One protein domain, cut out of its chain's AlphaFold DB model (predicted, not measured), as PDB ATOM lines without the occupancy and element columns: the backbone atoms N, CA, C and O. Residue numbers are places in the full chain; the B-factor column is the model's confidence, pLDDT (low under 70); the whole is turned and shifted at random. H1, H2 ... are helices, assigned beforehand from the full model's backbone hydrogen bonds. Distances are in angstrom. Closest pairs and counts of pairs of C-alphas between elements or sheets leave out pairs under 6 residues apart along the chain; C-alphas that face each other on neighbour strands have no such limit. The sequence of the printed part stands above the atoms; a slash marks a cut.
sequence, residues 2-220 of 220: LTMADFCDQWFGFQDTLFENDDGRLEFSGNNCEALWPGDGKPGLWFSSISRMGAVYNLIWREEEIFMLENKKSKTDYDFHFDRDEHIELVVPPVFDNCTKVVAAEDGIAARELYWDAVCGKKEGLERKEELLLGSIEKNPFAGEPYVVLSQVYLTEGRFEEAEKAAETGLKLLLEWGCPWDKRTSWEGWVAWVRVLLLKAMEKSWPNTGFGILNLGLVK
ATOM      1  N   LEU A   2      20.372  30.510  24.937       61.06
ATOM      2  CA  LEU A   2      20.781  31.903  25.179       61.06
ATOM      3  C   LEU A   2      22.069  32.145  24.384       61.06
ATOM      4  O   LEU A   2      22.985  31.327  24.456       61.06
ATOM      5  N   THR A   3      22.125  33.228  23.620       81.50
ATOM      6  CA  THR A   3      23.295  33.641  22.836       81.50
ATOM      7  C   THR A   3      24.164  34.632  23.618       81.50
ATOM      8  O   THR A   3      23.738  35.198  24.626       81.50
ATOM      9  N   MET A   4      25.390  34.890  23.146       87.62
ATOM     10  CA  MET A   4      26.215  35.994  23.671       87.62
ATOM     11  C   MET A   4      25.484  37.341  23.600       87.62
ATOM     12  O   MET A   4      25.615  38.154  24.512       87.62
ATOM     13  N   ALA A   5      24.706  37.553  22.537       82.19
ATOM     14  CA  ALA A   5      23.927  38.768  22.340       82.19
ATOM     15  C   ALA A   5      22.802  38.891  23.377       82.19
ATOM     16  O   ALA A   5      22.637  39.960  23.956       82.19
ATOM     17  N   ASP A   6      22.097  37.796  23.691       83.38
ATOM     18  CA  ASP A   6      21.060  37.795  24.735       83.38
ATOM     19  C   ASP A   6      21.647  38.168  26.105       83.38
ATOM     20  O   ASP A   6      21.057  38.949  26.851       83.38
ATOM     21  N   PHE A   7      22.840  37.649  26.426       83.12
ATOM     22  CA  PHE A   7      23.538  38.005  27.661       83.12
ATOM     23  C   PHE A   7      23.952  39.481  27.689       83.12
ATOM     24  O   PHE A   7      23.737  40.171  28.682       83.12
ATOM     25  N   CYS A   8      24.537  39.985  26.608       86.50
ATOM     26  CA  CYS A   8      24.909  41.393  26.543       86.50
ATOM     27  C   CYS A   8      23.687  42.312  26.666       86.50
ATOM     28  O   CYS A   8      23.749  43.339  27.343       86.50
ATOM     29  N   ASP A   9      22.566  41.967  26.027       85.19
ATOM     30  CA  ASP A   9      21.394  42.836  25.988       85.19
ATOM     31  C   ASP A   9      20.645  42.878  27.328       85.19
ATOM     32  O   ASP A   9      20.273  43.953  27.799       85.19
ATOM     33  N   GLN A  10      20.500  41.727  27.990       86.31
ATOM     34  CA  GLN A  10      19.681  41.599  29.196       86.31
ATOM     35  C   GLN A  10      20.367  42.090  30.476       86.31
ATOM     36  O   GLN A  10      19.677  42.565  31.382       86.31
ATOM     37  N   TRP A  11      21.692  41.960  30.586       89.19
ATOM     38  CA  TRP A  11      22.393  42.067  31.869       89.19
ATOM     39  C   TRP A  11      23.116  43.405  32.037       89.19
ATOM     40  O   TRP A  11      23.958  43.797  31.227       89.19
ATOM     41  N   PHE A  12      22.806  44.104  33.127       92.88
ATOM     42  CA  PHE A  12      23.446  45.358  33.513       92.88
ATOM     43  C   PHE A  12      23.471  45.514  35.044       92.88
ATOM     44  O   PHE A  12      23.152  44.572  35.768       92.88
ATOM     45  N   GLY A  13      23.888  46.672  35.563       94.44
ATOM     46  CA  GLY A  13      24.191  46.862  36.989       94.44
ATOM     47  C   GLY A  13      23.043  46.538  37.956       94.44
ATOM     48  O   GLY A  13      23.288  46.173  39.109       94.44
ATOM     49  N   PHE A  14      21.789  46.592  37.493       94.94
ATOM     50  CA  PHE A  14      20.641  46.127  38.273       94.94
ATOM     51  C   PHE A  14      20.769  44.644  38.643       94.94
ATOM     52  O   PHE A  14      20.616  44.282  39.809       94.94
ATOM     53  N   GLN A  15      21.076  43.786  37.670       94.88
ATOM     54  CA  GLN A  15      21.214  42.358  37.914       94.88
ATOM     55  C   GLN A  15      22.456  42.024  38.736       94.88
ATOM     56  O   GLN A  15      22.411  41.073  39.515       94.88
ATOM     57  N   ASP A  16      23.521  42.821  38.622       95.38
ATOM     58  CA  ASP A  16      24.672  42.659  39.509       95.38
ATOM     59  C   ASP A  16      24.247  42.828  40.978       95.38
ATOM     60  O   ASP A  16      24.624  42.032  41.829       95.38
ATOM     61  N   THR A  17      23.375  43.801  41.260       95.88
ATOM     62  CA  THR A  17      22.825  44.024  42.609       95.88
ATOM     63  C   THR A  17      21.849  42.922  43.027       95.88
ATOM     64  O   THR A  17      21.871  42.482  44.174       95.88
ATOM     65  N   LEU A  18      20.988  42.478  42.106       95.88
ATOM     66  CA  LEU A  18      19.973  41.445  42.346       95.88
ATOM     67  C   LEU A  18      20.597  40.102  42.752       95.88
ATOM     68  O   LEU A  18      20.055  39.405  43.610       95.88
ATOM     69  N   PHE A  19      21.733  39.754  42.146       96.44
ATOM     70  CA  PHE A  19      22.414  38.473  42.342       96.44
ATOM     71  C   PHE A  19      23.734  38.579  43.115       96.44
ATOM     72  O   PHE A  19      24.486  37.606  43.129       96.44
ATOM     73  N   GLU A  20      24.009  39.722  43.753       96.31
ATOM     74  CA  GLU A  20      25.232  39.964  44.540       96.31
ATOM     75  C   GLU A  20      26.518  39.653  43.739       96.31
ATOM     76  O   GLU A  20      27.471  39.058  44.238       96.31
ATOM     77  N   ASN A  21      26.543  40.049  42.460       95.81
ATOM     78  CA  ASN A  21      27.630  39.801  41.504       95.81
ATOM     79  C   ASN A  21      28.823  40.762  41.690       95.81
ATOM     80  O   ASN A  21      29.370  41.298  40.724       95.81
ATOM     81  N   ASP A  22      29.225  41.023  42.931       94.62
ATOM     82  CA  ASP A  22      30.313  41.964  43.227       94.62
ATOM     83  C   ASP A  22      31.686  41.438  42.771       94.62
ATOM     84  O   ASP A  22      32.624  42.212  42.585       94.62
ATOM     85  N   ASP A  23      31.803  40.122  42.562       95.25
ATOM     86  CA  ASP A  23      33.012  39.458  42.072       95.25
ATOM     87  C   ASP A  23      33.110  39.391  40.538       95.25
ATOM     88  O   ASP A  23      34.139  38.966  40.008       95.25
ATOM     89  N   GLY A  24      32.060  39.823  39.828       94.12
ATOM     90  CA  GLY A  24      31.990  39.890  38.371       94.12
ATOM     91  C   GLY A  24      32.012  38.543  37.645       94.12
ATOM     92  O   GLY A  24      32.318  38.502  36.449       94.12
ATOM     93  N   ARG A  25      31.723  37.438  38.343       92.69
ATOM     94  CA  ARG A  25      31.700  36.082  37.764       92.69
ATOM     95  C   ARG A  25      30.329  35.651  37.259       92.69
ATOM     96  O   ARG A  25      30.243  34.699  36.479       92.69
ATOM     97  N   LEU A  26      29.281  36.356  37.672       90.38
ATOM     98  CA  LEU A  26      27.883  36.135  37.311       90.38
ATOM     99  C   LEU A  26      27.430  34.695  37.622       90.38
ATOM    100  O   LEU A  26      26.894  33.991  36.772       90.38
ATOM    101  N   GLU A  27      27.684  34.244  38.854       91.62
ATOM    102  CA  GLU A  27      27.364  32.880  39.315       91.62
ATOM    103  C   GLU A  27      25.908  32.717  39.798       91.62
ATOM    104  O   GLU A  27      25.493  31.606  40.123       91.62
ATOM    105  N   PHE A  28      25.119  33.800  39.825       92.19
ATOM    106  CA  PHE A  28      23.727  33.824  40.306       92.19
ATOM    107  C   PHE A  28      23.554  33.301  41.741       92.19
ATOM    108  O   PHE A  28      22.567  32.639  42.058       92.19
ATOM    109  N   SER A  29      24.531  33.569  42.607       92.81
ATOM    110  CA  SER A  29      24.568  33.069  43.984       92.81
ATOM    111  C   SER A  29      23.731  33.903  44.961       92.81
ATOM    112  O   SER A  29      23.216  33.344  45.931       92.81
ATOM    113  N   GLY A  30      23.583  35.208  44.715       93.75
ATOM    114  CA  GLY A  30      22.777  36.114  45.536       93.75
ATOM    115  C   GLY A  30      21.276  36.047  45.252       93.75
ATOM    116  O   GLY A  30      20.825  35.468  44.262       93.75
ATOM    117  N   ASN A  31      20.484  36.659  46.136       95.69
ATOM    118  CA  ASN A  31      19.020  36.692  46.025       95.69
ATOM    119  C   ASN A  31      18.433  37.971  46.651       95.69
ATOM    120  O   ASN A  31      17.516  37.927  47.477       95.69
ATOM    121  N   ASN A  32      18.991  39.122  46.282       96.38
ATOM    122  CA  ASN A  32      18.608  40.422  46.814       96.38
ATOM    123  C   ASN A  32      17.326  40.945  46.144       96.38
ATOM    124  O   ASN A  32      17.354  41.787  45.246       96.38
ATOM    125  N   CYS A  33      16.174  40.458  46.603       95.06
ATOM    126  CA  CYS A  33      14.866  40.858  46.078       95.06
ATOM    127  C   CYS A  33      14.477  42.320  46.374       95.06
ATOM    128  O   CYS A  33      13.459  42.786  45.859       95.06
ATOM    129  N   GLU A  34      15.266  43.044  47.174       96.12
ATOM    130  CA  GLU A  34      15.077  44.473  47.451       96.12
ATOM    131  C   GLU A  34      15.735  45.376  46.390       96.12
ATOM    132  O   GLU A  34      15.510  46.589  46.390       96.12
ATOM    133  N   ALA A  35      16.520  44.811  45.464       95.12
ATOM    134  CA  ALA A  35      17.107  45.554  44.354       95.12
ATOM    135  C   ALA A  35      16.018  46.236  43.504       95.12
ATOM    136  O   ALA A  35      15.028  45.619  43.102       95.12
ATOM    137  N   LEU A  36      16.208  47.521  43.191       94.38
ATOM    138  CA  LEU A  36      15.225  48.311  42.446       94.38
ATOM    139  C   LEU A  36      15.540  48.346  40.953       94.38
ATOM    140  O   LEU A  36      16.603  48.807  40.546       94.38
ATOM    141  N   TRP A  37      14.573  47.939  40.131       92.25
ATOM    142  CA  TRP A  37      14.631  48.102  38.678       92.25
ATOM    143  C   TRP A  37      14.235  49.537  38.261       92.25
ATOM    144  O   TRP A  37      13.299  50.091  38.842       92.25
ATOM    145  N   PRO A  38      14.880  50.151  37.247       90.94
ATOM    146  CA  PRO A  38      16.011  49.641  36.466       90.94
ATOM    147  C   PRO A  38      17.385  49.953  37.089       90.94
ATOM    148  O   PRO A  38      18.397  49.763  36.434       90.94
ATOM    149  N   GLY A  39      17.472  50.455  38.320       90.62
ATOM    150  CA  GLY A  39      18.741  50.926  38.886       90.62
ATOM    151  C   GLY A  39      19.240  52.209  38.205       90.62
ATOM    152  O   GLY A  39      18.442  53.046  37.781       90.62
ATOM    153  N   ASP A  40      20.560  52.381  38.109       90.81
ATOM    154  CA  ASP A  40      21.224  53.559  37.520       90.81
ATOM    155  C   ASP A  40      21.636  53.369  36.045       90.81
ATOM    156  O   ASP A  40      22.225  54.266  35.436       90.81
ATOM    157  N   GLY A  41      21.321  52.210  35.459       91.31
ATOM    158  CA  GLY A  41      21.724  51.857  34.098       91.31
ATOM    159  C   GLY A  41      23.225  51.589  33.945       91.31
ATOM    160  O   GLY A  41      23.706  51.559  32.811       91.31
ATOM    161  N   LYS A  42      23.963  51.404  35.053       93.88
ATOM    162  CA  LYS A  42      25.399  51.105  35.038       93.88
ATOM    163  C   LYS A  42      25.697  49.858  34.209       93.88
ATOM    164  O   LYS A  42      24.896  48.919  34.225       93.88
ATOM    165  N   PRO A  43      26.839  49.812  33.502       95.12
ATOM    166  CA  PRO A  43      27.206  48.619  32.763       95.12
ATOM    167  C   PRO A  43      27.300  47.368  33.647       95.12
ATOM    168  O   PRO A  43      27.702  47.453  34.805       95.12
ATOM    169  N   GLY A  44      26.923  46.207  33.111       94.19
ATOM    170  CA  GLY A  44      26.937  44.938  33.856       94.19
ATOM    171  C   GLY A  44      28.307  44.264  33.900       94.19
ATOM    172  O   GLY A  44      29.131  44.449  32.997       94.19
ATOM    173  N   LEU A  45      28.533  43.432  34.919       95.31
ATOM    174  CA  LEU A  45      29.732  42.600  35.067       95.31
ATOM    175  C   LEU A  45      29.549  41.208  34.452       95.31
ATOM    176  O   LEU A  45      29.570  40.187  35.139       95.31
ATOM    177  N   TRP A  46      29.377  41.165  33.132       93.62
ATOM    178  CA  TRP A  46      29.186  39.917  32.381       93.62
ATOM    179  C   TRP A  46      30.341  39.571  31.432       93.62
ATOM    180  O   TRP A  46      30.407  38.449  30.927       93.62
ATOM    181  N   PHE A  47      31.282  40.492  31.183       94.31
ATOM    182  CA  PHE A  47      32.367  40.296  30.209       94.31
ATOM    183  C   PHE A  47      33.228  39.056  30.495       94.31
ATOM    184  O   PHE A  47      33.607  38.346  29.559       94.31
ATOM    185  N   SER A  48      33.500  38.745  31.768       95.06
ATOM    186  CA  SER A  48      34.268  37.545  32.119       95.06
ATOM    187  C   SER A  48      33.523  36.267  31.728       95.06
ATOM    188  O   SER A  48      34.071  35.407  31.036       95.06
ATOM    189  N   SER A  49      32.242  36.171  32.070       94.19
ATOM    190  CA  SER A  49      31.416  34.995  31.789       94.19
ATOM    191  C   SER A  49      31.182  34.807  30.286       94.19
ATOM    192  O   SER A  49      31.386  33.706  29.771       94.19
ATOM    193  N   ILE A  50      30.849  35.879  29.552       94.12
ATOM    194  CA  ILE A  50      30.648  35.805  28.094       94.12
ATOM    195  C   ILE A  50      31.966  35.484  27.372       94.12
ATOM    196  O   ILE A  50      31.971  34.654  26.465       94.12
ATOM    197  N   SER A  51      33.102  36.066  27.770       95.44
ATOM    198  CA  SER A  51      34.383  35.766  27.108       95.44
ATOM    199  C   SER A  51      34.819  34.309  27.300       95.44
ATOM    200  O   SER A  51      35.306  33.679  26.360       95.44
ATOM    201  N   ARG A  52      34.547  33.709  28.469       95.25
ATOM    202  CA  ARG A  52      34.737  32.264  28.701       95.25
ATOM    203  C   ARG A  52      33.804  31.421  27.832       95.25
ATOM    204  O   ARG A  52      34.248  30.411  27.290       95.25
ATOM    205  N   MET A  53      32.549  31.842  27.658       93.88
ATOM    206  CA  MET A  53      31.621  31.199  26.723       93.88
ATOM    207  C   MET A  53      32.156  31.244  25.285       93.88
ATOM    208  O   MET A  53      32.082  30.244  24.577       93.88
ATOM    209  N   GLY A  54      32.776  32.358  24.885       94.69
ATOM    210  CA  GLY A  54      33.473  32.483  23.603       94.69
ATOM    211  C   GLY A  54      34.615  31.496  23.459       94.69
ATOM    212  O   GLY A  54      34.663  30.755  22.482       94.69
ATOM    213  N   ALA A  55      35.499  31.430  24.451       95.75
ATOM    214  CA  ALA A  55      36.620  30.500  24.425       95.75
ATOM    215  C   ALA A  55      36.156  29.035  24.307       95.75
ATOM    216  O   ALA A  55      36.714  28.275  23.518       95.75
ATOM    217  N   VAL A  56      35.104  28.646  25.037       95.06
ATOM    218  CA  VAL A  56      34.503  27.305  24.930       95.06
ATOM    219  C   VAL A  56      33.911  27.074  23.539       95.06
ATOM    220  O   VAL A  56      34.168  26.033  22.940       95.06
ATOM    221  N   TYR A  57      33.173  28.045  22.998       93.31
ATOM    222  CA  TYR A  57      32.640  27.960  21.640       93.31
ATOM    223  C   TYR A  57      33.753  27.793  20.596       93.31
ATOM    224  O   TYR A  57      33.638  26.959  19.703       93.31
ATOM    225  N   ASN A  58      34.864  28.521  20.737       94.56
ATOM    226  CA  ASN A  58      36.013  28.412  19.839       94.56
ATOM    227  C   ASN A  58      36.637  27.005  19.867       94.56
ATOM    228  O   ASN A  58      37.047  26.500  18.825       94.56
ATOM    229  N   LEU A  59      36.677  26.351  21.035       94.19
ATOM    230  CA  LEU A  59      37.127  24.959  21.151       94.19
ATOM    231  C   LEU A  59      36.171  23.995  20.443       94.19
ATOM    232  O   LEU A  59      36.633  23.164  19.669       94.19
ATOM    233  N   ILE A  60      34.859  24.138  20.658       92.62
ATOM    234  CA  ILE A  60      33.838  23.314  19.988       92.62
ATOM    235  C   ILE A  60      33.951  23.461  18.469       92.62
ATOM    236  O   ILE A  60      33.980  22.465  17.754       92.62
ATOM    237  N   TRP A  61      34.074  24.697  17.987       92.94
ATOM    238  CA  TRP A  61      34.222  25.000  16.567       92.94
ATOM    239  C   TRP A  61      35.445  24.301  15.951       92.94
ATOM    240  O   TRP A  61      35.323  23.645  14.920       92.94
ATOM    241  N   ARG A  62      36.611  24.373  16.611       92.50
ATOM    242  CA  ARG A  62      37.843  23.711  16.142       92.50
ATOM    243  C   ARG A  62      37.735  22.187  16.137       92.50
ATOM    244  O   ARG A  62      38.199  21.559  15.190       92.50
ATOM    245  N   GLU A  63      37.164  21.596  17.185       92.38
ATOM    246  CA  GLU A  63      36.979  20.141  17.273       92.38
ATOM    247  C   GLU A  63      36.033  19.636  16.173       92.38
ATOM    248  O   GLU A  63      36.326  18.628  15.529       92.38
ATOM    249  N   GLU A  64      34.952  20.370  15.888       89.19
ATOM    250  CA  GLU A  64      34.019  20.024  14.813       89.19
ATOM    251  C   GLU A  64      34.687  20.117  13.430       89.19
ATOM    252  O   GLU A  64      34.527  19.220  12.600       89.19
ATOM    253  N   GLU A  65      35.512  21.143  13.186       88.75
ATOM    254  CA  GLU A  65      36.300  21.234  11.950       88.75
ATOM    255  C   GLU A  65      37.252  20.041  11.777       88.75
ATOM    256  O   GLU A  65      37.336  19.463  10.686       88.75
ATOM    257  N   ILE A  66      37.961  19.644  12.840       90.31
ATOM    258  CA  ILE A  66      38.871  18.491  12.818       90.31
ATOM    259  C   ILE A  66      38.089  17.209  12.523       90.31
ATOM    260  O   ILE A  66      38.457  16.470  11.605       90.31
ATOM    261  N   PHE A  67      36.983  16.978  13.230       87.12
ATOM    262  CA  PHE A  67      36.126  15.808  13.049       87.12
ATOM    263  C   PHE A  67      35.596  15.698  11.613       87.12
ATOM    264  O   PHE A  67      35.702  14.646  10.976       87.12
ATOM    265  N   MET A  68      35.101  16.802  11.047       84.00
ATOM    266  CA  MET A  68      34.604  16.848   9.668       84.00
ATOM    267  C   MET A  68      35.705  16.565   8.637       84.00
ATOM    268  O   MET A  68      35.450  15.949   7.596       84.00
ATOM    269  N   LEU A  69      36.944  16.990   8.901       86.25
ATOM    270  CA  LEU A  69      38.098  16.678   8.055       86.25
ATOM    271  C   LEU A  69      38.530  15.212   8.167       86.25
ATOM    272  O   LEU A  69      38.945  14.628   7.161       86.25
ATOM    273  N   GLU A  70      38.458  14.620   9.356       86.31
ATOM    274  CA  GLU A  70      38.779  13.211   9.587       86.31
ATOM    275  C   GLU A  70      37.753  12.290   8.929       86.31
ATOM    276  O   GLU A  70      38.150  11.433   8.136       86.31
ATOM    277  N   ASN A  71      36.456  12.545   9.120       78.50
ATOM    278  CA  ASN A  71      35.378  11.781   8.484       78.50
ATOM    279  C   ASN A  71      35.468  11.795   6.955       78.50
ATOM    280  O   ASN A  71      35.295  10.765   6.309       78.50
ATOM    281  N   LYS A  72      35.808  12.943   6.350       78.88
ATOM    282  CA  LYS A  72      36.025  13.030   4.894       78.88
ATOM    283  C   LYS A  72      37.202  12.168   4.415       78.88
ATOM    284  O   LYS A  72      37.206  11.739   3.259       78.88
ATOM    285  N   LYS A  73      38.214  11.933   5.258       78.19
ATOM    286  CA  LYS A  73      39.399  11.116   4.932       78.19
ATOM    287  C   LYS A  73      39.154   9.626   5.168       78.19
ATOM    288  O   LYS A  73      39.630   8.799   4.387       78.19
ATOM    289  N   SER A  74      38.426   9.271   6.221       65.56
ATOM    290  CA  SER A  74      38.060   7.896   6.542       65.56
ATOM    291  C   SER A  74      36.826   7.479   5.736       65.56
ATOM    292  O   SER A  74      35.697   7.737   6.135       65.56
ATOM    293  N   LYS A  75      37.020   6.801   4.594       56.38
ATOM    294  CA  LYS A  75      35.950   6.129   3.818       56.38
ATOM    295  C   LYS A  75      35.345   4.923   4.568       56.38
ATOM    296  O   LYS A  75      35.249   3.830   4.013       56.38
ATOM    297  N   THR A  76      35.032   5.065   5.848       53.84
ATOM    298  CA  THR A  76      34.442   4.008   6.670       53.84
ATOM    299  C   THR A  76      32.935   4.185   6.717       53.84
ATOM    300  O   THR A  76      32.431   5.129   7.309       53.84
ATOM    301  N   ASP A  77      32.257   3.225   6.095       49.56
ATOM    302  CA  ASP A  77      30.807   3.028   5.955       49.56
ATOM    303  C   ASP A  77      30.128   2.623   7.284       49.56
ATOM    304  O   ASP A  77      29.248   1.767   7.320       49.56
ATOM    305  N   TYR A  78      30.603   3.157   8.416       50.72
ATOM    306  CA  TYR A  78      29.978   2.923   9.717       50.72
ATOM    307  C   TYR A  78      28.996   4.047  10.006       50.72
ATOM    308  O   TYR A  78      29.325   5.071  10.601       50.72
ATOM    309  N   ASP A  79      27.782   3.790   9.537       50.25
ATOM    310  CA  ASP A  79      26.553   4.525   9.775       50.25
ATOM    311  C   ASP A  79      26.219   4.562  11.282       50.25
ATOM    312  O   ASP A  79      25.462   3.755  11.820       50.25
ATOM    313  N   PHE A  80      26.858   5.489  11.995       51.47
ATOM    314  CA  PHE A  80      26.343   6.039  13.246       51.47
ATOM    315  C   PHE A  80      25.639   7.367  12.926       51.47
ATOM    316  O   PHE A  80      25.977   8.409  13.489       51.47
ATOM    317  N   HIS A  81      24.654   7.352  12.018       54.97
ATOM    318  CA  HIS A  81      23.717   8.463  11.860       54.97
ATOM    319  C   HIS A  81      22.756   8.501  13.059       54.97
ATOM    320  O   HIS A  81      21.575   8.169  12.976       54.97
ATOM    321  N   PHE A  82      23.264   8.947  14.213       53.81
ATOM    322  CA  PHE A  82      22.431   9.840  15.008       53.81
ATOM    323  C   PHE A  82      22.200  11.075  14.146       53.81
ATOM    324  O   PHE A  82      23.143  11.541  13.509       53.81
ATOM    325  N   ASP A  83      20.955  11.530  14.108       62.56
ATOM    326  CA  ASP A  83      20.428  12.713  13.426       62.56
ATOM    327  C   ASP A  83      21.247  13.967  13.814       62.56
ATOM    328  O   ASP A  83      20.854  14.750  14.675       62.56
ATOM    329  N   ARG A  84      22.481  14.075  13.307       68.06
ATOM    330  CA  ARG A  84      23.408  15.157  13.624       68.06
ATOM    331  C   ARG A  84      22.977  16.364  12.824       68.06
ATOM    332  O   ARG A  84      22.725  16.278  11.622       68.06
ATOM    333  N   ASP A  85      23.002  17.506  13.486       73.31
ATOM    334  CA  ASP A  85      22.729  18.798  12.883       73.31
ATOM    335  C   ASP A  85      23.892  19.273  11.983       73.31
ATOM    336  O   ASP A  85      24.360  20.400  12.091       73.31
ATOM    337  N   GLU A  86      24.368  18.430  11.056       69.94
ATOM    338  CA  GLU A  86      25.457  18.738  10.106       69.94
ATOM    339  C   GLU A  86      25.122  19.915   9.171       69.94
ATOM    340  O   GLU A  86      25.989  20.454   8.487       69.94
ATOM    341  N   HIS A  87      23.850  20.312   9.129       76.12
ATOM    342  CA  HIS A  87      23.363  21.473   8.394       76.12
ATOM    343  C   HIS A  87      23.532  22.795   9.165       76.12
ATOM    344  O   HIS A  87      23.311  23.857   8.581       76.12
ATOM    345  N   ILE A  88      23.902  22.759  10.451       82.06
ATOM    346  CA  ILE A  88      24.188  23.961  11.236       82.06
ATOM    347  C   ILE A  88      25.620  24.413  10.947       82.06
ATOM    348  O   ILE A  88      26.594  23.767  11.329       82.06
ATOM    349  N   GLU A  89      25.748  25.566  10.296       84.88
ATOM    350  CA  GLU A  89      27.034  26.232  10.118       84.88
ATOM    351  C   GLU A  89      27.455  26.924  11.421       84.88
ATOM    352  O   GLU A  89      26.784  27.836  11.912       84.88
ATOM    353  N   LEU A  90      28.591  26.503  11.981       88.00
ATOM    354  CA  LEU A  90      29.185  27.160  13.139       88.00
ATOM    355  C   LEU A  90      30.031  28.360  12.683       88.00
ATOM    356  O   LEU A  90      31.058  28.202  12.022       88.00
ATOM    357  N   VAL A  91      29.621  29.567  13.074       90.31
ATOM    358  CA  VAL A  91      30.316  30.831  12.771       90.31
ATOM    359  C   VAL A  91      30.968  31.381  14.034       90.31
ATOM    360  O   VAL A  91      30.321  31.430  15.077       90.31
ATOM    361  N   VAL A  92      32.229  31.812  13.966       92.31
ATOM    362  CA  VAL A  92      32.922  32.445  15.103       92.31
ATOM    363  C   VAL A  92      32.551  33.929  15.188       92.31
ATOM    364  O   VAL A  92      32.855  34.672  14.254       92.31
ATOM    365  N   PRO A  93      31.917  34.388  16.287       92.75
ATOM    366  CA  PRO A  93      31.640  35.806  16.491       92.75
ATOM    367  C   PRO A  93      32.933  36.635  16.560       92.75
ATOM    368  O   PRO A  93      33.917  36.157  17.130       92.75
ATOM    369  N   PRO A  94      32.936  37.886  16.062       94.75
ATOM    370  CA  PRO A  94      34.136  38.727  16.043       94.75
ATOM    371  C   PRO A  94      34.558  39.243  17.432       94.75
ATOM    372  O   PRO A  94      35.688  39.696  17.609       94.75
ATOM    373  N   VAL A  95      33.675  39.150  18.431       95.00
ATOM    374  CA  VAL A  95      33.931  39.622  19.799       95.00
ATOM    375  C   VAL A  95      35.102  38.885  20.454       95.00
ATOM    376  O   VAL A  95      35.376  37.723  20.152       95.00
ATOM    377  N   PHE A  96      35.787  39.553  21.385       96.44
ATOM    378  CA  PHE A  96      36.933  38.991  22.118       96.44
ATOM    379  C   PHE A  96      38.055  38.448  21.227       96.44
ATOM    380  O   PHE A  96      38.626  37.395  21.525       96.44
ATOM    381  N   ASP A  97      38.361  39.158  20.136       96.00
ATOM    382  CA  ASP A  97      39.364  38.737  19.150       96.00
ATOM    383  C   ASP A  97      39.025  37.339  18.603       96.00
ATOM    384  O   ASP A  97      39.738  36.358  18.826       96.00
ATOM    385  N   ASN A  98      37.858  37.237  17.960       95.62
ATOM    386  CA  ASN A  98      37.302  35.988  17.432       95.62
ATOM    387  C   ASN A  98      37.173  34.886  18.497       95.62
ATOM    388  O   ASN A  98      37.534  33.727  18.274       95.62
ATOM    389  N   CYS A  99      36.675  35.259  19.677       96.19
ATOM    390  CA  CYS A  99      36.485  34.372  20.820       96.19
ATOM    391  C   CYS A  99      37.778  33.712  21.341       96.19
ATOM    392  O   CYS A  99      37.729  32.627  21.922       96.19
ATOM    393  N   THR A 100      38.943  34.340  21.140       96.31
ATOM    394  CA  THR A 100      40.239  33.802  21.596       96.31
ATOM    395  C   THR A 100      40.739  34.414  22.902       96.31
ATOM    396  O   THR A 100      41.671  33.885  23.516       96.31
ATOM    397  N   LYS A 101      40.138  35.520  23.347       97.06
ATOM    398  CA  LYS A 101      40.523  36.229  24.571       97.06
ATOM    399  C   LYS A 101      39.491  36.037  25.668       97.06
ATOM    400  O   LYS A 101      38.293  35.963  25.417       97.06
ATOM    401  N   VAL A 102      39.985  35.992  26.900       97.06
ATOM    402  CA  VAL A 102      39.172  35.941  28.113       97.06
ATOM    403  C   VAL A 102      39.471  37.181  28.936       97.06
ATOM    404  O   VAL A 102      40.636  37.515  29.145       97.06
ATOM    405  N   VAL A 103      38.417  37.853  29.387       96.88
ATOM    406  CA  VAL A 103      38.506  39.008  30.283       96.88
ATOM    407  C   VAL A 103      38.460  38.496  31.720       96.88
ATOM    408  O   VAL A 103      37.548  37.753  32.100       96.88
ATOM    409  N   ALA A 104      39.456  38.866  32.523       97.88
ATOM    410  CA  ALA A 104      39.463  38.542  33.942       97.88
ATOM    411  C   ALA A 104      38.351  39.320  34.667       97.88
ATOM    412  O   ALA A 104      38.013  40.439  34.274       97.88
ATOM    413  N   ALA A 105      37.745  38.735  35.699       97.44
ATOM    414  CA  ALA A 105      36.595  39.347  36.367       97.44
ATOM    415  C   ALA A 105      36.990  40.661  37.064       97.44
ATOM    416  O   ALA A 105      36.313  41.678  36.927       97.44
ATOM    417  N   GLU A 106      38.157  40.663  37.700       98.12
ATOM    418  CA  GLU A 106      38.799  41.813  38.325       98.12
ATOM    419  C   GLU A 106      39.079  42.956  37.339       98.12
ATOM    420  O   GLU A 106      38.853  44.122  37.668       98.12
ATOM    421  N   ASP A 107      39.508  42.636  36.116       98.31
ATOM    422  CA  ASP A 107      39.730  43.635  35.073       98.31
ATOM    423  C   ASP A 107      38.390  44.168  34.543       98.31
ATOM    424  O   ASP A 107      38.247  45.371  34.338       98.31
ATOM    425  N   GLY A 108      37.373  43.310  34.407       96.75
ATOM    426  CA  GLY A 108      36.010  43.729  34.069       96.75
ATOM    427  C   GLY A 108      35.417  44.709  35.089       96.75
ATOM    428  O   GLY A 108      34.847  45.731  34.703       96.75
ATOM    429  N   ILE A 109      35.610  44.443  36.385       98.31
ATOM    430  CA  ILE A 109      35.208  45.343  37.474       98.31
ATOM    431  C   ILE A 109      35.968  46.662  37.385       98.31
ATOM    432  O   ILE A 109      35.348  47.724  37.358       98.31
ATOM    433  N   ALA A 110      37.301  46.605  37.306       98.50
ATOM    434  CA  ALA A 110      38.133  47.801  37.237       98.50
ATOM    435  C   ALA A 110      37.759  48.678  36.035       98.50
ATOM    436  O   ALA A 110      37.588  49.886  36.191       98.50
ATOM    437  N   ALA A 111      37.553  48.073  34.861       98.50
ATOM    438  CA  ALA A 111      37.105  48.779  33.669       98.50
ATOM    439  C   ALA A 111      35.767  49.488  33.898       98.50
ATOM    440  O   ALA A 111      35.643  50.679  33.619       98.50
ATOM    441  N   ARG A 112      34.779  48.776  34.458       97.56
ATOM    442  CA  ARG A 112      33.460  49.339  34.769       97.56
ATOM    443  C   ARG A 112      33.569  50.539  35.704       97.56
ATOM    444  O   ARG A 112      32.947  51.560  35.431       97.56
ATOM    445  N   GLU A 113      34.318  50.425  36.798       97.88
ATOM    446  CA  GLU A 113      34.428  51.507  37.782       97.88
ATOM    447  C   GLU A 113      35.144  52.736  37.215       97.88
ATOM    448  O   GLU A 113      34.668  53.852  37.406       97.88
ATOM    449  N   LEU A 114      36.229  52.537  36.461       98.56
ATOM    450  CA  LEU A 114      36.965  53.624  35.814       98.56
ATOM    451  C   LEU A 114      36.101  54.352  34.777       98.56
ATOM    452  O   LEU A 114      36.014  55.580  34.793       98.56
ATOM    453  N   TYR A 115      35.413  53.599  33.912       98.38
ATOM    454  CA  TYR A 115      34.459  54.164  32.961       98.38
ATOM    455  C   TYR A 115      33.352  54.937  33.678       98.38
ATOM    456  O   TYR A 115      33.050  56.072  33.306       98.38
ATOM    457  N   TRP A 116      32.763  54.338  34.716       97.25
ATOM    458  CA  TRP A 116      31.657  54.932  35.455       97.25
ATOM    459  C   TRP A 116      32.064  56.234  36.141       97.25
ATOM    460  O   TRP A 116      31.321  57.209  36.073       97.25
ATOM    461  N   ASP A 117      33.255  56.295  36.733       97.31
ATOM    462  CA  ASP A 117      33.777  57.527  37.327       97.31
ATOM    463  C   ASP A 117      34.036  58.603  36.256       97.31
ATOM    464  O   ASP A 117      33.667  59.762  36.434       97.31
ATOM    465  N   ALA A 118      34.527  58.236  35.066       97.31
ATOM    466  CA  ALA A 118      34.735  59.203  33.983       97.31
ATOM    467  C   ALA A 118      33.430  59.882  33.510       97.31
ATOM    468  O   ALA A 118      33.423  61.073  33.166       97.31
ATOM    469  N   VAL A 119      32.322  59.129  33.470       95.44
ATOM    470  CA  VAL A 119      31.031  59.587  32.915       95.44
ATOM    471  C   VAL A 119      30.030  60.077  33.967       95.44
ATOM    472  O   VAL A 119      29.209  60.939  33.654       95.44
ATOM    473  N   CYS A 120      30.086  59.554  35.194       93.81
ATOM    474  CA  CYS A 120      29.172  59.868  36.303       93.81
ATOM    475  C   CYS A 120      29.862  60.515  37.509       93.81
ATOM    476  O   CYS A 120      29.165  60.985  38.413       93.81
ATOM    477  N   GLY A 121      31.194  60.509  37.556       87.44
ATOM    478  CA  GLY A 121      31.970  61.035  38.669       87.44
ATOM    479  C   GLY A 121      31.800  62.537  38.871       87.44
ATOM    480  O   GLY A 121      30.999  63.231  38.233       87.44
ATOM    481  N   LYS A 122      32.568  63.075  39.821       85.44
ATOM    482  CA  LYS A 122      32.529  64.511  40.126       85.44
ATOM    483  C   LYS A 122      32.971  65.329  38.908       85.44
ATOM    484  O   LYS A 122      33.504  64.814  37.931       85.44
ATOM    485  N   LYS A 123      32.740  66.647  38.952       78.50
ATOM    486  CA  LYS A 123      33.234  67.567  37.914       78.50
ATOM    487  C   LYS A 123      34.763  67.606  37.929       78.50
ATOM    488  O   LYS A 123      35.357  68.456  38.585       78.50
ATOM    489  N   GLU A 124      35.359  66.676  37.205       84.75
ATOM    490  CA  GLU A 124      36.791  66.570  36.963       84.75
ATOM    491  C   GLU A 124      37.145  67.172  35.595       84.75
ATOM    492  O   GLU A 124      36.291  67.298  34.706       84.75
ATOM    493  N   GLY A 125      38.400  67.604  35.451       92.81
ATOM    494  CA  GLY A 125      38.929  68.140  34.195       92.81
ATOM    495  C   GLY A 125      39.048  67.071  33.103       92.81
ATOM    496  O   GLY A 125      38.957  65.877  33.380       92.81
ATOM    497  N   LEU A 126      39.262  67.507  31.858       94.50
ATOM    498  CA  LEU A 126      39.394  66.604  30.705       94.50
ATOM    499  C   LEU A 126      40.560  65.618  30.856       94.50
ATOM    500  O   LEU A 126      40.361  64.438  30.604       94.50
ATOM    501  N   GLU A 127      41.703  66.072  31.373       96.62
ATOM    502  CA  GLU A 127      42.892  65.238  31.623       96.62
ATOM    503  C   GLU A 127      42.580  64.027  32.517       96.62
ATOM    504  O   GLU A 127      42.927  62.892  32.202       96.62
ATOM    505  N   ARG A 128      41.845  64.244  33.613       97.38
ATOM    506  CA  ARG A 128      41.465  63.156  34.519       97.38
ATOM    507  C   ARG A 128      40.464  62.196  33.871       97.38
ATOM    508  O   ARG A 128      40.553  60.989  34.073       97.38
ATOM    509  N   LYS A 129      39.531  62.716  33.070       97.50
ATOM    510  CA  LYS A 129      38.600  61.873  32.306       97.50
ATOM    511  C   LYS A 129      39.332  61.020  31.280       97.50
ATOM    512  O   LYS A 129      39.006  59.848  31.153       97.50
ATOM    513  N   GLU A 130      40.312  61.581  30.577       98.38
ATOM    514  CA  GLU A 130      41.175  60.823  29.669       98.38
ATOM    515  C   GLU A 130      41.890  59.691  30.410       98.38
ATOM    516  O   GLU A 130      41.794  58.545  29.983       98.38
ATOM    517  N   GLU A 131      42.528  59.978  31.549       98.50
ATOM    518  CA  GLU A 131      43.223  58.971  32.363       98.50
ATOM    519  C   GLU A 131      42.295  57.811  32.762       98.50
ATOM    520  O   GLU A 131      42.633  56.640  32.574       98.50
ATOM    521  N   LEU A 132      41.099  58.129  33.270       98.69
ATOM    522  CA  LEU A 132      40.102  57.134  33.665       98.69
ATOM    523  C   LEU A 132      39.644  56.278  32.475       98.69
ATOM    524  O   LEU A 132      39.548  55.057  32.584       98.69
ATOM    525  N   LEU A 133      39.387  56.898  31.322       98.75
ATOM    526  CA  LEU A 133      38.939  56.192  30.121       98.75
ATOM    527  C   LEU A 133      40.036  55.308  29.528       98.75
ATOM    528  O   LEU A 133      39.756  54.173  29.146       98.75
ATOM    529  N   LEU A 134      41.282  55.784  29.500       98.81
ATOM    530  CA  LEU A 134      42.435  54.985  29.087       98.81
ATOM    531  C   LEU A 134      42.632  53.782  30.013       98.81
ATOM    532  O   LEU A 134      42.801  52.666  29.526       98.81
ATOM    533  N   GLY A 135      42.523  53.979  31.330       98.75
ATOM    534  CA  GLY A 135      42.570  52.883  32.295       98.75
ATOM    535  C   GLY A 135      41.423  51.885  32.104       98.75
ATOM    536  O   GLY A 135      41.637  50.675  32.159       98.75
ATOM    537  N   SER A 136      40.208  52.364  31.812       98.81
ATOM    538  CA  SER A 136      39.081  51.486  31.483       98.81
ATOM    539  C   SER A 136      39.362  50.635  30.245       98.81
ATOM    540  O   SER A 136      39.027  49.452  30.233       98.81
ATOM    541  N   ILE A 137      39.947  51.233  29.207       98.81
ATOM    542  CA  ILE A 137      40.272  50.570  27.941       98.81
ATOM    543  C   ILE A 137      41.381  49.533  28.129       98.81
ATOM    544  O   ILE A 137      41.287  48.433  27.593       98.81
ATOM    545  N   GLU A 138      42.415  49.856  28.905       98.62
ATOM    546  CA  GLU A 138      43.493  48.917  29.223       98.62
ATOM    547  C   GLU A 138      42.946  47.653  29.902       98.62
ATOM    548  O   GLU A 138      43.365  46.538  29.589       98.62
ATOM    549  N   LYS A 139      41.974  47.832  30.801       98.62
ATOM    550  CA  LYS A 139      41.340  46.751  31.557       98.62
ATOM    551  C   LYS A 139      40.323  45.952  30.750       98.62
ATOM    552  O   LYS A 139      40.268  44.731  30.868       98.62
ATOM    553  N   ASN A 140      39.540  46.612  29.906       98.06
ATOM    554  CA  ASN A 140      38.618  45.940  29.004       98.06
ATOM    555  C   ASN A 140      38.626  46.610  27.622       98.06
ATOM    556  O   ASN A 140      37.816  47.507  27.368       98.06
ATOM    557  N   PRO A 141      39.480  46.141  26.695       98.12
ATOM    558  CA  PRO A 141      39.583  46.726  25.359       98.12
ATOM    559  C   PRO A 141      38.424  46.320  24.439       98.12
ATOM    560  O   PRO A 141      38.388  46.725  23.280       98.12
ATOM    561  N   PHE A 142      37.489  45.493  24.916       97.69
ATOM    562  CA  PHE A 142      36.387  44.964  24.114       97.69
ATOM    563  C   PHE A 142      35.079  45.741  24.299       97.69
ATOM    564  O   PHE A 142      34.109  45.437  23.611       97.69
ATOM    565  N   ALA A 143      35.027  46.730  25.196       97.12
ATOM    566  CA  ALA A 143      33.883  47.628  25.342       97.12
ATOM    567  C   ALA A 143      34.043  48.857  24.433       97.12
ATOM    568  O   ALA A 143      35.093  49.495  24.440       97.12
ATOM    569  N   GLY A 144      33.011  49.210  23.659       98.00
ATOM    570  CA  GLY A 144      33.091  50.304  22.682       98.00
ATOM    571  C   GLY A 144      32.920  51.692  23.299       98.00
ATOM    572  O   GLY A 144      33.574  52.651  22.892       98.00
ATOM    573  N   GLU A 145      32.067  51.810  24.309       98.25
ATOM    574  CA  GLU A 145      31.645  53.071  24.914       98.25
ATOM    575  C   GLU A 145      32.800  53.890  25.503       98.25
ATOM    576  O   GLU A 145      32.820  55.096  25.239       98.25
ATOM    577  N   PRO A 146      33.790  53.307  26.219       98.69
ATOM    578  CA  PRO A 146      34.965  54.049  26.674       98.69
ATOM    579  C   PRO A 146      35.708  54.756  25.533       98.69
ATOM    580  O   PRO A 146      36.069  55.924  25.670       98.69
ATOM    581  N   TYR A 147      35.868  54.099  24.378       98.88
ATOM    582  CA  TYR A 147      36.494  54.704  23.199       98.88
ATOM    583  C   TYR A 147      35.646  55.835  22.607       98.88
ATOM    584  O   TYR A 147      36.189  56.863  22.199       98.88
ATOM    585  N   VAL A 148      34.318  55.675  22.583       98.75
ATOM    586  CA  VAL A 148      33.399  56.714  22.089       98.75
ATOM    587  C   VAL A 148      33.526  57.984  22.925       98.75
ATOM    588  O   VAL A 148      33.718  59.069  22.378       98.75
ATOM    589  N   VAL A 149      33.460  57.880  24.252       98.31
ATOM    590  CA  VAL A 149      33.556  59.074  25.106       98.31
ATOM    591  C   VAL A 149      34.984  59.626  25.182       98.31
ATOM    592  O   VAL A 149      35.152  60.837  25.310       98.31
ATOM    593  N   LEU A 150      36.013  58.788  25.001       98.81
ATOM    594  CA  LEU A 150      37.401  59.241  24.856       98.81
ATOM    595  C   LEU A 150      37.592  60.067  23.577       98.81
ATOM    596  O   LEU A 150      38.226  61.119  23.612       98.81
ATOM    597  N   SER A 151      36.972  59.659  22.465       98.75
ATOM    598  CA  SER A 151      36.962  60.452  21.230       98.75
ATOM    599  C   SER A 151      36.395  61.857  21.458       98.75
ATOM    600  O   SER A 151      36.956  62.849  20.993       98.75
ATOM    601  N   GLN A 152      35.322  61.971  22.246       98.00
ATOM    602  CA  GLN A 152      34.745  63.265  22.606       98.00
ATOM    603  C   GLN A 152      35.693  64.122  23.464       98.00
ATOM    604  O   GLN A 152      35.732  65.347  23.287       98.00
ATOM    605  N   VAL A 153      36.455  63.511  24.378       98.12
ATOM    606  CA  VAL A 153      37.505  64.210  25.140       98.12
ATOM    607  C   VAL A 153      38.544  64.782  24.175       98.12
ATOM    608  O   VAL A 153      38.755  65.994  24.171       98.12
ATOM    609  N   TYR A 154      39.081  63.958  23.272       98.69
ATOM    610  CA  TYR A 154      40.055  64.392  22.269       98.69
ATOM    611  C   TYR A 154      39.526  65.498  21.348       98.69
ATOM    612  O   TYR A 154      40.233  66.472  21.091       98.69
ATOM    613  N   LEU A 155      38.268  65.419  20.903       98.38
ATOM    614  CA  LEU A 155      37.628  66.491  20.127       98.38
ATOM    615  C   LEU A 155      37.572  67.807  20.897       98.38
ATOM    616  O   LEU A 155      37.814  68.871  20.328       98.38
ATOM    617  N   THR A 156      37.278  67.731  22.192       97.31
ATOM    618  CA  THR A 156      37.199  68.910  23.058       97.31
ATOM    619  C   THR A 156      38.569  69.564  23.252       97.31
ATOM    620  O   THR A 156      38.649  70.786  23.351       97.31
ATOM    621  N   GLU A 157      39.645  68.777  23.231       97.19
ATOM    622  CA  GLU A 157      41.030  69.261  23.284       97.19
ATOM    623  C   GLU A 157      41.610  69.656  21.912       97.19
ATOM    624  O   GLU A 157      42.719  70.183  21.838       97.19
ATOM    625  N   GLY A 158      40.881  69.425  20.814       97.88
ATOM    626  CA  GLY A 158      41.360  69.678  19.452       97.88
ATOM    627  C   GLY A 158      42.335  68.621  18.911       97.88
ATOM    628  O   GLY A 158      42.992  68.854  17.897       97.88
ATOM    629  N   ARG A 159      42.423  67.453  19.557       98.56
ATOM    630  CA  ARG A 159      43.236  66.292  19.150       98.56
ATOM    631  C   ARG A 159      42.478  65.438  18.127       98.56
ATOM    632  O   ARG A 159      42.078  64.308  18.396       98.56
ATOM    633  N   PHE A 160      42.227  66.006  16.949       98.62
ATOM    634  CA  PHE A 160      41.314  65.431  15.952       98.62
ATOM    635  C   PHE A 160      41.740  64.047  15.441       98.62
ATOM    636  O   PHE A 160      40.904  63.156  15.331       98.62
ATOM    637  N   GLU A 161      43.028  63.833  15.180       98.69
ATOM    638  CA  GLU A 161      43.539  62.551  14.680       98.69
ATOM    639  C   GLU A 161      43.421  61.419  15.717       98.69
ATOM    640  O   GLU A 161      43.244  60.253  15.365       98.69
ATOM    641  N   GLU A 162      43.532  61.742  17.007       98.75
ATOM    642  CA  GLU A 162      43.340  60.774  18.092       98.75
ATOM    643  C   GLU A 162      41.853  60.502  18.320       98.75
ATOM    644  O   GLU A 162      41.456  59.352  18.521       98.75
ATOM    645  N   ALA A 163      41.021  61.543  18.208       98.81
ATOM    646  CA  ALA A 163      39.573  61.415  18.259       98.81
ATOM    647  C   ALA A 163      39.024  60.488  17.171       98.81
ATOM    648  O   ALA A 163      38.165  59.658  17.468       98.81
ATOM    649  N   GLU A 164      39.515  60.620  15.938       98.75
ATOM    650  CA  GLU A 164      39.116  59.782  14.806       98.75
ATOM    651  C   GLU A 164      39.395  58.304  15.101       98.75
ATOM    652  O   GLU A 164      38.470  57.495  15.108       98.75
ATOM    653  N   LYS A 165      40.631  57.964  15.486       98.75
ATOM    654  CA  LYS A 165      41.028  56.582  15.815       98.75
ATOM    655  C   LYS A 165      40.205  55.979  16.954       98.75
ATOM    656  O   LYS A 165      39.818  54.808  16.897       98.75
ATOM    657  N   ALA A 166      39.949  56.766  18.000       98.81
ATOM    658  CA  ALA A 166      39.125  56.331  19.122       98.81
ATOM    659  C   ALA A 166      37.672  56.093  18.675       98.81
ATOM    660  O   ALA A 166      37.103  55.048  18.985       98.81
ATOM    661  N   ALA A 167      37.091  57.001  17.883       98.75
ATOM    662  CA  ALA A 167      35.738  56.846  17.352       98.75
ATOM    663  C   ALA A 167      35.609  55.625  16.430       98.75
ATOM    664  O   ALA A 167      34.645  54.873  16.559       98.75
ATOM    665  N   GLU A 168      36.570  55.387  15.535       98.75
ATOM    666  CA  GLU A 168      36.577  54.210  14.655       98.75
ATOM    667  C   GLU A 168      36.607  52.906  15.455       98.75
ATOM    668  O   GLU A 168      35.827  51.990  15.188       98.75
ATOM    669  N   THR A 169      37.469  52.841  16.474       98.75
ATOM    670  CA  THR A 169      37.581  51.668  17.350       98.75
ATOM    671  C   THR A 169      36.290  51.446  18.137       98.75
ATOM    672  O   THR A 169      35.754  50.339  18.138       98.75
ATOM    673  N   GLY A 170      35.743  52.505  18.743       98.62
ATOM    674  CA  GLY A 170      34.480  52.441  19.478       98.62
ATOM    675  C   GLY A 170      33.308  52.012  18.594       98.62
ATOM    676  O   GLY A 170      32.545  51.128  18.975       98.62
ATOM    677  N   LEU A 171      33.195  52.569  17.382       98.62
ATOM    678  CA  LEU A 171      32.156  52.196  16.420       98.62
ATOM    679  C   LEU A 171      32.294  50.737  15.978       98.62
ATOM    680  O   LEU A 171      31.291  50.029  15.924       98.62
ATOM    681  N   LYS A 172      33.515  50.278  15.683       98.38
ATOM    682  CA  LYS A 172      33.772  48.876  15.341       98.38
ATOM    683  C   LYS A 172      33.272  47.947  16.451       98.38
ATOM    684  O   LYS A 172      32.497  47.043  16.161       98.38
ATOM    685  N   LEU A 173      33.659  48.198  17.702       97.94
ATOM    686  CA  LEU A 173      33.259  47.369  18.844       97.94
ATOM    687  C   LEU A 173      31.741  47.383  19.060       97.94
ATOM    688  O   LEU A 173      31.141  46.328  19.249       97.94
ATOM    689  N   LEU A 174      31.095  48.550  18.962       97.25
ATOM    690  CA  LEU A 174      29.633  48.640  19.033       97.25
ATOM    691  C   LEU A 174      28.958  47.780  17.953       97.25
ATOM    692  O   LEU A 174      27.941  47.145  18.229       97.25
ATOM    693  N   LEU A 175      29.506  47.740  16.735       96.81
ATOM    694  CA  LEU A 175      28.975  46.921  15.639       96.81
ATOM    695  C   LEU A 175      29.240  45.423  15.835       96.81
ATOM    696  O   LEU A 175      28.386  44.619  15.474       96.81
ATOM    697  N   GLU A 176      30.388  45.045  16.400       94.81
ATOM    698  CA  GLU A 176      30.704  43.647  16.728       94.81
ATOM    699  C   GLU A 176      29.771  43.082  17.805       94.81
ATOM    700  O   GLU A 176      29.378  41.920  17.720       94.81
ATOM    701  N   TRP A 177      29.398  43.902  18.792       93.56
ATOM    702  CA  TRP A 177      28.486  43.509  19.867       93.56
ATOM    703  C   TRP A 177      27.011  43.551  19.469       93.56
ATOM    704  O   TRP A 177      26.254  42.656  19.836       93.56
ATOM    705  N   GLY A 178      26.582  44.593  18.752       93.19
ATOM    706  CA  GLY A 178      25.169  44.795  18.402       93.19
ATOM    707  C   GLY A 178      24.256  45.149  19.588       93.19
ATOM    708  O   GLY A 178      23.039  45.166  19.444       93.19
ATOM    709  N   CYS A 179      24.831  45.433  20.755       92.06
ATOM    710  CA  CYS A 179      24.158  45.770  22.008       92.06
ATOM    711  C   CYS A 179      25.056  46.732  22.805       92.06
ATOM    712  O   CYS A 179      26.277  46.690  22.637       92.06
ATOM    713  N   PRO A 180      24.499  47.613  23.657       93.81
ATOM    714  CA  PRO A 180      25.311  48.534  24.440       93.81
ATOM    715  C   PRO A 180      25.720  47.900  25.775       93.81
ATOM    716  O   PRO A 180      24.916  47.219  26.416       93.81
ATOM    717  N   TRP A 181      26.941  48.157  26.230       95.06
ATOM    718  CA  TRP A 181      27.382  47.876  27.594       95.06
ATOM    719  C   TRP A 181      26.799  48.899  28.575       95.06
ATOM    720  O   TRP A 181      26.255  48.512  29.608       95.06
ATOM    721  N   ASP A 182      26.837  50.191  28.229       95.56
ATOM    722  CA  ASP A 182      26.159  51.248  28.991       95.56
ATOM    723  C   ASP A 182      24.694  51.377  28.562       95.56
ATOM    724  O   ASP A 182      24.380  51.875  27.476       95.56
ATOM    725  N   LYS A 183      23.787  50.968  29.457       92.88
ATOM    726  CA  LYS A 183      22.345  50.883  29.192       92.88
ATOM    727  C   LYS A 183      21.596  52.206  29.317       92.88
ATOM    728  O   LYS A 183      20.386  52.236  29.100       92.88
ATOM    729  N   ARG A 184      22.267  53.316  29.642       93.94
ATOM    730  CA  ARG A 184      21.618  54.639  29.711       93.94
ATOM    731  C   ARG A 184      21.245  55.186  28.336       93.94
ATOM    732  O   ARG A 184      20.456  56.122  28.245       93.94
ATOM    733  N   THR A 185      21.829  54.644  27.272       93.94
ATOM    734  CA  THR A 185      21.559  55.017  25.878       93.94
ATOM    735  C   THR A 185      21.386  53.751  25.043       93.94
ATOM    736  O   THR A 185      22.060  52.752  25.284       93.94
ATOM    737  N   SER A 186      20.467  53.771  24.072       94.88
ATOM    738  CA  SER A 186      20.273  52.623  23.178       94.88
ATOM    739  C   SER A 186      21.501  52.398  22.294       94.88
ATOM    740  O   SER A 186      22.308  53.309  22.083       94.88
ATOM    741  N   TRP A 187      21.624  51.200  21.727       95.81
ATOM    742  CA  TRP A 187      22.700  50.897  20.785       95.81
ATOM    743  C   TRP A 187      22.706  51.861  19.590       95.81
ATOM    744  O   TRP A 187      23.747  52.412  19.240       95.81
ATOM    745  N   GLU A 188      21.539  52.151  19.011       96.69
ATOM    746  CA  GLU A 188      21.399  53.110  17.911       96.69
ATOM    747  C   GLU A 188      21.815  54.517  18.336       96.69
ATOM    748  O   GLU A 188      22.413  55.238  17.541       96.69
ATOM    749  N   GLY A 189      21.523  54.904  19.582       96.69
ATOM    750  CA  GLY A 189      21.957  56.174  20.154       96.69
ATOM    751  C   GLY A 189      23.479  56.275  20.233       96.69
ATOM    752  O   GLY A 189      24.052  57.264  19.775       96.69
ATOM    753  N   TRP A 190      24.145  55.226  20.723       97.62
ATOM    754  CA  TRP A 190      25.607  55.145  20.750       97.62
ATOM    755  C   TRP A 190      26.216  55.165  19.343       97.62
ATOM    756  O   TRP A 190      27.147  55.931  19.086       97.62
ATOM    757  N   VAL A 191      25.654  54.393  18.406       98.06
ATOM    758  CA  VAL A 191      26.089  54.361  16.999       98.06
ATOM    759  C   VAL A 191      25.888  55.717  16.316       98.06
ATOM    760  O   VAL A 191      26.754  56.173  15.567       98.06
ATOM    761  N   ALA A 192      24.764  56.391  16.560       97.00
ATOM    762  CA  ALA A 192      24.518  57.726  16.032       97.00
ATOM    763  C   ALA A 192      25.520  58.734  16.608       97.00
ATOM    764  O   ALA A 192      26.092  59.525  15.857       97.00
ATOM    765  N   TRP A 193      25.780  58.670  17.917       97.44
ATOM    766  CA  TRP A 193      26.707  59.579  18.578       97.44
ATOM    767  C   TRP A 193      28.138  59.420  18.068       97.44
ATOM    768  O   TRP A 193      28.740  60.401  17.635       97.44
ATOM    769  N   VAL A 194      28.668  58.196  18.011       98.25
ATOM    770  CA  VAL A 194      30.038  57.973  17.523       98.25
ATOM    771  C   VAL A 194      30.210  58.398  16.061       98.25
ATOM    772  O   VAL A 194      31.259  58.920  15.696       98.25
ATOM    773  N   ARG A 195      29.170  58.276  15.223       97.44
ATOM    774  CA  ARG A 195      29.197  58.785  13.840       97.44
ATOM    775  C   ARG A 195      29.293  60.308  13.782       97.44
ATOM    776  O   ARG A 195      29.990  60.833  12.917       97.44
ATOM    777  N   VAL A 196      28.629  61.016  14.697       97.19
ATOM    778  CA  VAL A 196      28.779  62.472  14.836       97.19
ATOM    779  C   VAL A 196      30.204  62.826  15.254       97.19
ATOM    780  O   VAL A 196      30.790  63.725  14.654       97.19
ATOM    781  N   LEU A 197      30.777  62.118  16.234       98.06
ATOM    782  CA  LEU A 197      32.162  62.338  16.671       98.06
ATOM    783  C   LEU A 197      33.153  62.106  15.525       98.06
ATOM    784  O   LEU A 197      34.007  62.954  15.278       98.06
ATOM    785  N   LEU A 198      32.989  61.012  14.779       97.69
ATOM    786  CA  LEU A 198      33.836  60.674  13.638       97.69
ATOM    787  C   LEU A 198      33.768  61.751  12.548       97.69
ATOM    788  O   LEU A 198      34.800  62.255  12.111       97.69
ATOM    789  N   LEU A 199      32.556  62.177  12.171       97.12
ATOM    790  CA  LEU A 199      32.364  63.272  11.217       97.12
ATOM    791  C   LEU A 199      33.076  64.548  11.688       97.12
ATOM    792  O   LEU A 199      33.759  65.208  10.910       97.12
ATOM    793  N   LYS A 200      32.940  64.888  12.972       97.56
ATOM    794  CA  LYS A 200      33.545  66.087  13.558       97.56
ATOM    795  C   LYS A 200      35.071  66.017  13.622       97.56
ATOM    796  O   LYS A 200      35.726  67.029  13.365       97.56
ATOM    797  N   ALA A 201      35.627  64.837  13.885       98.06
ATOM    798  CA  ALA A 201      37.063  64.590  13.845       98.06
ATOM    799  C   ALA A 201      37.622  64.792  12.428       98.06
ATOM    800  O   ALA A 201      38.558  65.571  12.247       98.06
ATOM    801  N   MET A 202      36.977  64.200  11.417       97.06
ATOM    802  CA  MET A 202      37.371  64.333  10.008       97.06
ATOM    803  C   MET A 202      37.263  65.779   9.500       97.06
ATOM    804  O   MET A 202      38.128  66.256   8.766       97.06
ATOM    805  N   GLU A 203      36.220  66.506   9.912       97.25
ATOM    806  CA  GLU A 203      36.040  67.931   9.601       97.25
ATOM    807  C   GLU A 203      36.992  68.849  10.384       97.25
ATOM    808  O   GLU A 203      37.022  70.054  10.130       97.25
ATOM    809  N   LYS A 204      37.738  68.304  11.355       97.88
ATOM    810  CA  LYS A 204      38.577  69.058  12.294       97.88
ATOM    811  C   LYS A 204      37.811  70.198  12.965       97.88
ATOM    812  O   LYS A 204      38.298  71.324  13.082       97.88
ATOM    813  N   SER A 205      36.570  69.914  13.362       96.25
ATOM    814  CA  SER A 205      35.674  70.902  13.954       96.25
ATOM    815  C   SER A 205      34.977  70.351  15.188       96.25
ATOM    816  O   SER A 205      34.424  69.257  15.176       96.25
ATOM    817  N   TRP A 206      34.960  71.136  16.262       97.12
ATOM    818  CA  TRP A 206      34.220  70.800  17.473       97.12
ATOM    819  C   TRP A 206      33.608  72.061  18.096       97.12
ATOM    820  O   TRP A 206      34.281  73.096  18.148       97.12
ATOM    821  N   PRO A 207      32.335  72.039  18.535       95.56
ATOM    822  CA  PRO A 207      31.727  73.206  19.158       95.56
ATOM    823  C   PRO A 207      32.380  73.555  20.501       95.56
ATOM    824  O   PRO A 207      32.633  72.690  21.330       95.56
ATOM    825  N   ASN A 208      32.558  74.850  20.758       93.62
ATOM    826  CA  ASN A 208      33.095  75.381  22.018       93.62
ATOM    827  C   ASN A 208      32.015  76.005  22.926       93.62
ATOM    828  O   ASN A 208      32.328  76.695  23.894       93.62
ATOM    829  N   THR A 209      30.733  75.787  22.613       94.38
ATOM    830  CA  THR A 209      29.593  76.274  23.403       94.38
ATOM    831  C   THR A 209      28.609  75.144  23.677       94.38
ATOM    832  O   THR A 209      28.435  74.250  22.850       94.38
ATOM    833  N   GLY A 210      27.905  75.214  24.811       92.00
ATOM    834  CA  GLY A 210      26.896  74.213  25.175       92.00
ATOM    835  C   GLY A 210      25.775  74.079  24.137       92.00
ATOM    836  O   GLY A 210      25.430  72.967  23.756       92.00
ATOM    837  N   PHE A 211      25.263  75.195  23.603       93.25
ATOM    838  CA  PHE A 211      24.275  75.152  22.514       93.25
ATOM    839  C   PHE A 211      24.845  74.564  21.222       93.25
ATOM    840  O   PHE A 211      24.128  73.882  20.498       93.25
ATOM    841  N   GLY A 212      26.130  74.784  20.942       94.00
ATOM    842  CA  GLY A 212      26.806  74.132  19.828       94.00
ATOM    843  C   GLY A 212      26.811  72.608  19.961       94.00
ATOM    844  O   GLY A 212      26.533  71.929  18.980       94.00
ATOM    845  N   ILE A 213      27.051  72.087  21.171       93.44
ATOM    846  CA  ILE A 213      26.972  70.648  21.467       93.44
ATOM    847  C   ILE A 213      25.536  70.128  21.326       93.44
ATOM    848  O   ILE A 213      25.330  69.121  20.662       93.44
ATOM    849  N   LEU A 214      24.537  70.824  21.882       89.56
ATOM    850  CA  LEU A 214      23.124  70.417  21.775       89.56
ATOM    851  C   LEU A 214      22.607  70.390  20.329       89.56
ATOM    852  O   LEU A 214      21.675  69.653  20.025       89.56
ATOM    853  N   ASN A 215      23.204  71.190  19.448       90.56
ATOM    854  CA  ASN A 215      22.841  71.237  18.036       90.56
ATOM    855  C   ASN A 215      23.526  70.146  17.193       90.56
ATOM    856  O   ASN A 215      23.234  70.031  16.000       90.56
ATOM    857  N   LEU A 216      24.439  69.358  17.771       90.44
ATOM    858  CA  LEU A 216      25.041  68.222  17.081       90.44
ATOM    859  C   LEU A 216      23.969  67.158  16.802       90.44
ATOM    860  O   LEU A 216      23.238  66.748  17.697       90.44
ATOM    861  N   GLY A 217      23.874  66.711  15.549       72.06
ATOM    862  CA  GLY A 217      22.892  65.704  15.131       72.06
ATOM    863  C   GLY A 217      21.504  66.250  14.779       72.06
ATOM    864  O   GLY A 217      20.648  65.472  14.363       72.06
ATOM    865  N   LEU A 218      21.272  67.568  14.869       75.38
ATOM    866  CA  LEU A 218      20.061  68.170  14.307       75.38
ATOM    867  C   LEU A 218      20.111  68.119  12.775       75.38
ATOM    868  O   LEU A 218      21.014  68.678  12.147       75.38
ATOM    869  N   VAL A 219      19.114  67.470  12.174       59.06
ATOM    870  CA  VAL A 219      18.851  67.555  10.733       59.06
ATOM    871  C   VAL A 219      18.208  68.918  10.466       59.06
ATOM    872  O   VAL A 219      17.264  69.297  11.159       59.06
ATOM    873  N   LYS A 220      18.756  69.673   9.510       47.34
ATOM    874  CA  LYS A 220      18.141  70.919   9.032       47.34
ATOM    875  C   LYS A 220      16.982  70.641   8.089       47.34
ATOM    876  O   LYS A 220      17.102  69.680   7.299       47.34
TER     877      LYS A 220
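AT A GLANCE: This is residues 2 to 220 of the 220 residues of an uncharacterized protein of Arachis hypogaea (UniProt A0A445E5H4). Five helices, H5 to H9, fold back and forth into an up-and-down bundle, and a long helix, H3, leads away from one end of H5 as an arm whose tip, with the loop after it, residues 69 to 85, sticks out. The chain returns from that tip to H4, which packs on H3 near its base; H1, H2 and the loop of residues 19 to 46 lie around that base, and H10 stands free at the far end. The printed part has 219 residues with ten named helices, H1 to H10 in order, and no named strand: the class is all helix. The whole is loose, with a radius of gyration of the C-alphas of 21.2 A, and elongated, spanning 75 by 46 by 32 A.

HOW THE PARTS SIT: Start at H1, residues 4 to 10, and go on to H2, residues 13 to 18, which touches no helix. H3, residues 47 to 73, only just touches H1, with 3 pairs of C-alphas within 8 A, using its residues 50 to 53 alone; the closest C-alphas, of Met 4 and Ile 50, are 6.3 A apart. H4, residues 95 to 99, touches residues 51 to 58 of H3, closest at the C-alphas of Gly 54 and Cys 99, 4.5 A. H5, residues 105 to 120, and H3 touch only at their ends, closest at the C-alphas of Ser 48 and Ala 105, 5.2 A. H5 and H6, residues 126 to 139, form a hairpin at a shallow tilt of 20 degrees, closest at the C-alphas of Ala 111 and Ser 136, 4.0 A. H6 and H7, residues 145 to 157, form another at 28 degrees, with the C-alphas of Leu 133 and Pro 146 closest, 5.7 A. H7 and H8, residues 160 to 177, do so at 15 degrees, with Ser 151 and Ala 163 closest, their C-alphas 4.1 A apart. H9, residues 187 to 202, forms a hairpin with H8 at 23 degrees, the closest C-alphas being Phe 160 and Ala 201, 4.8 A. H10, residues 210 to 214, touches no helix. In each of the ten helices every O i to N i+4 pair is within hydrogen-bond range.

IN THESE COORDINATES: Find C-alpha 4, where H1 begins, at (26.215, 35.994, 23.671). H3 runs 39.2 A to C-alpha 73 at (39.399, 11.116, 4.932). H8 is 25.7 A long, H9 22.6 A and H5 21.8 A. H10 ends at C-alpha 214, (23.124, 70.417, 21.775).

THE WHOLE: The C-alphas of Asp 77 and Thr 209 are the two farthest apart, 75.3 A. The printed part has no cut; the links H2 to H3 and H3 to H4 are long. Confidence is under 70 at residues 2, 74 to 84, 86 and 219 to 220.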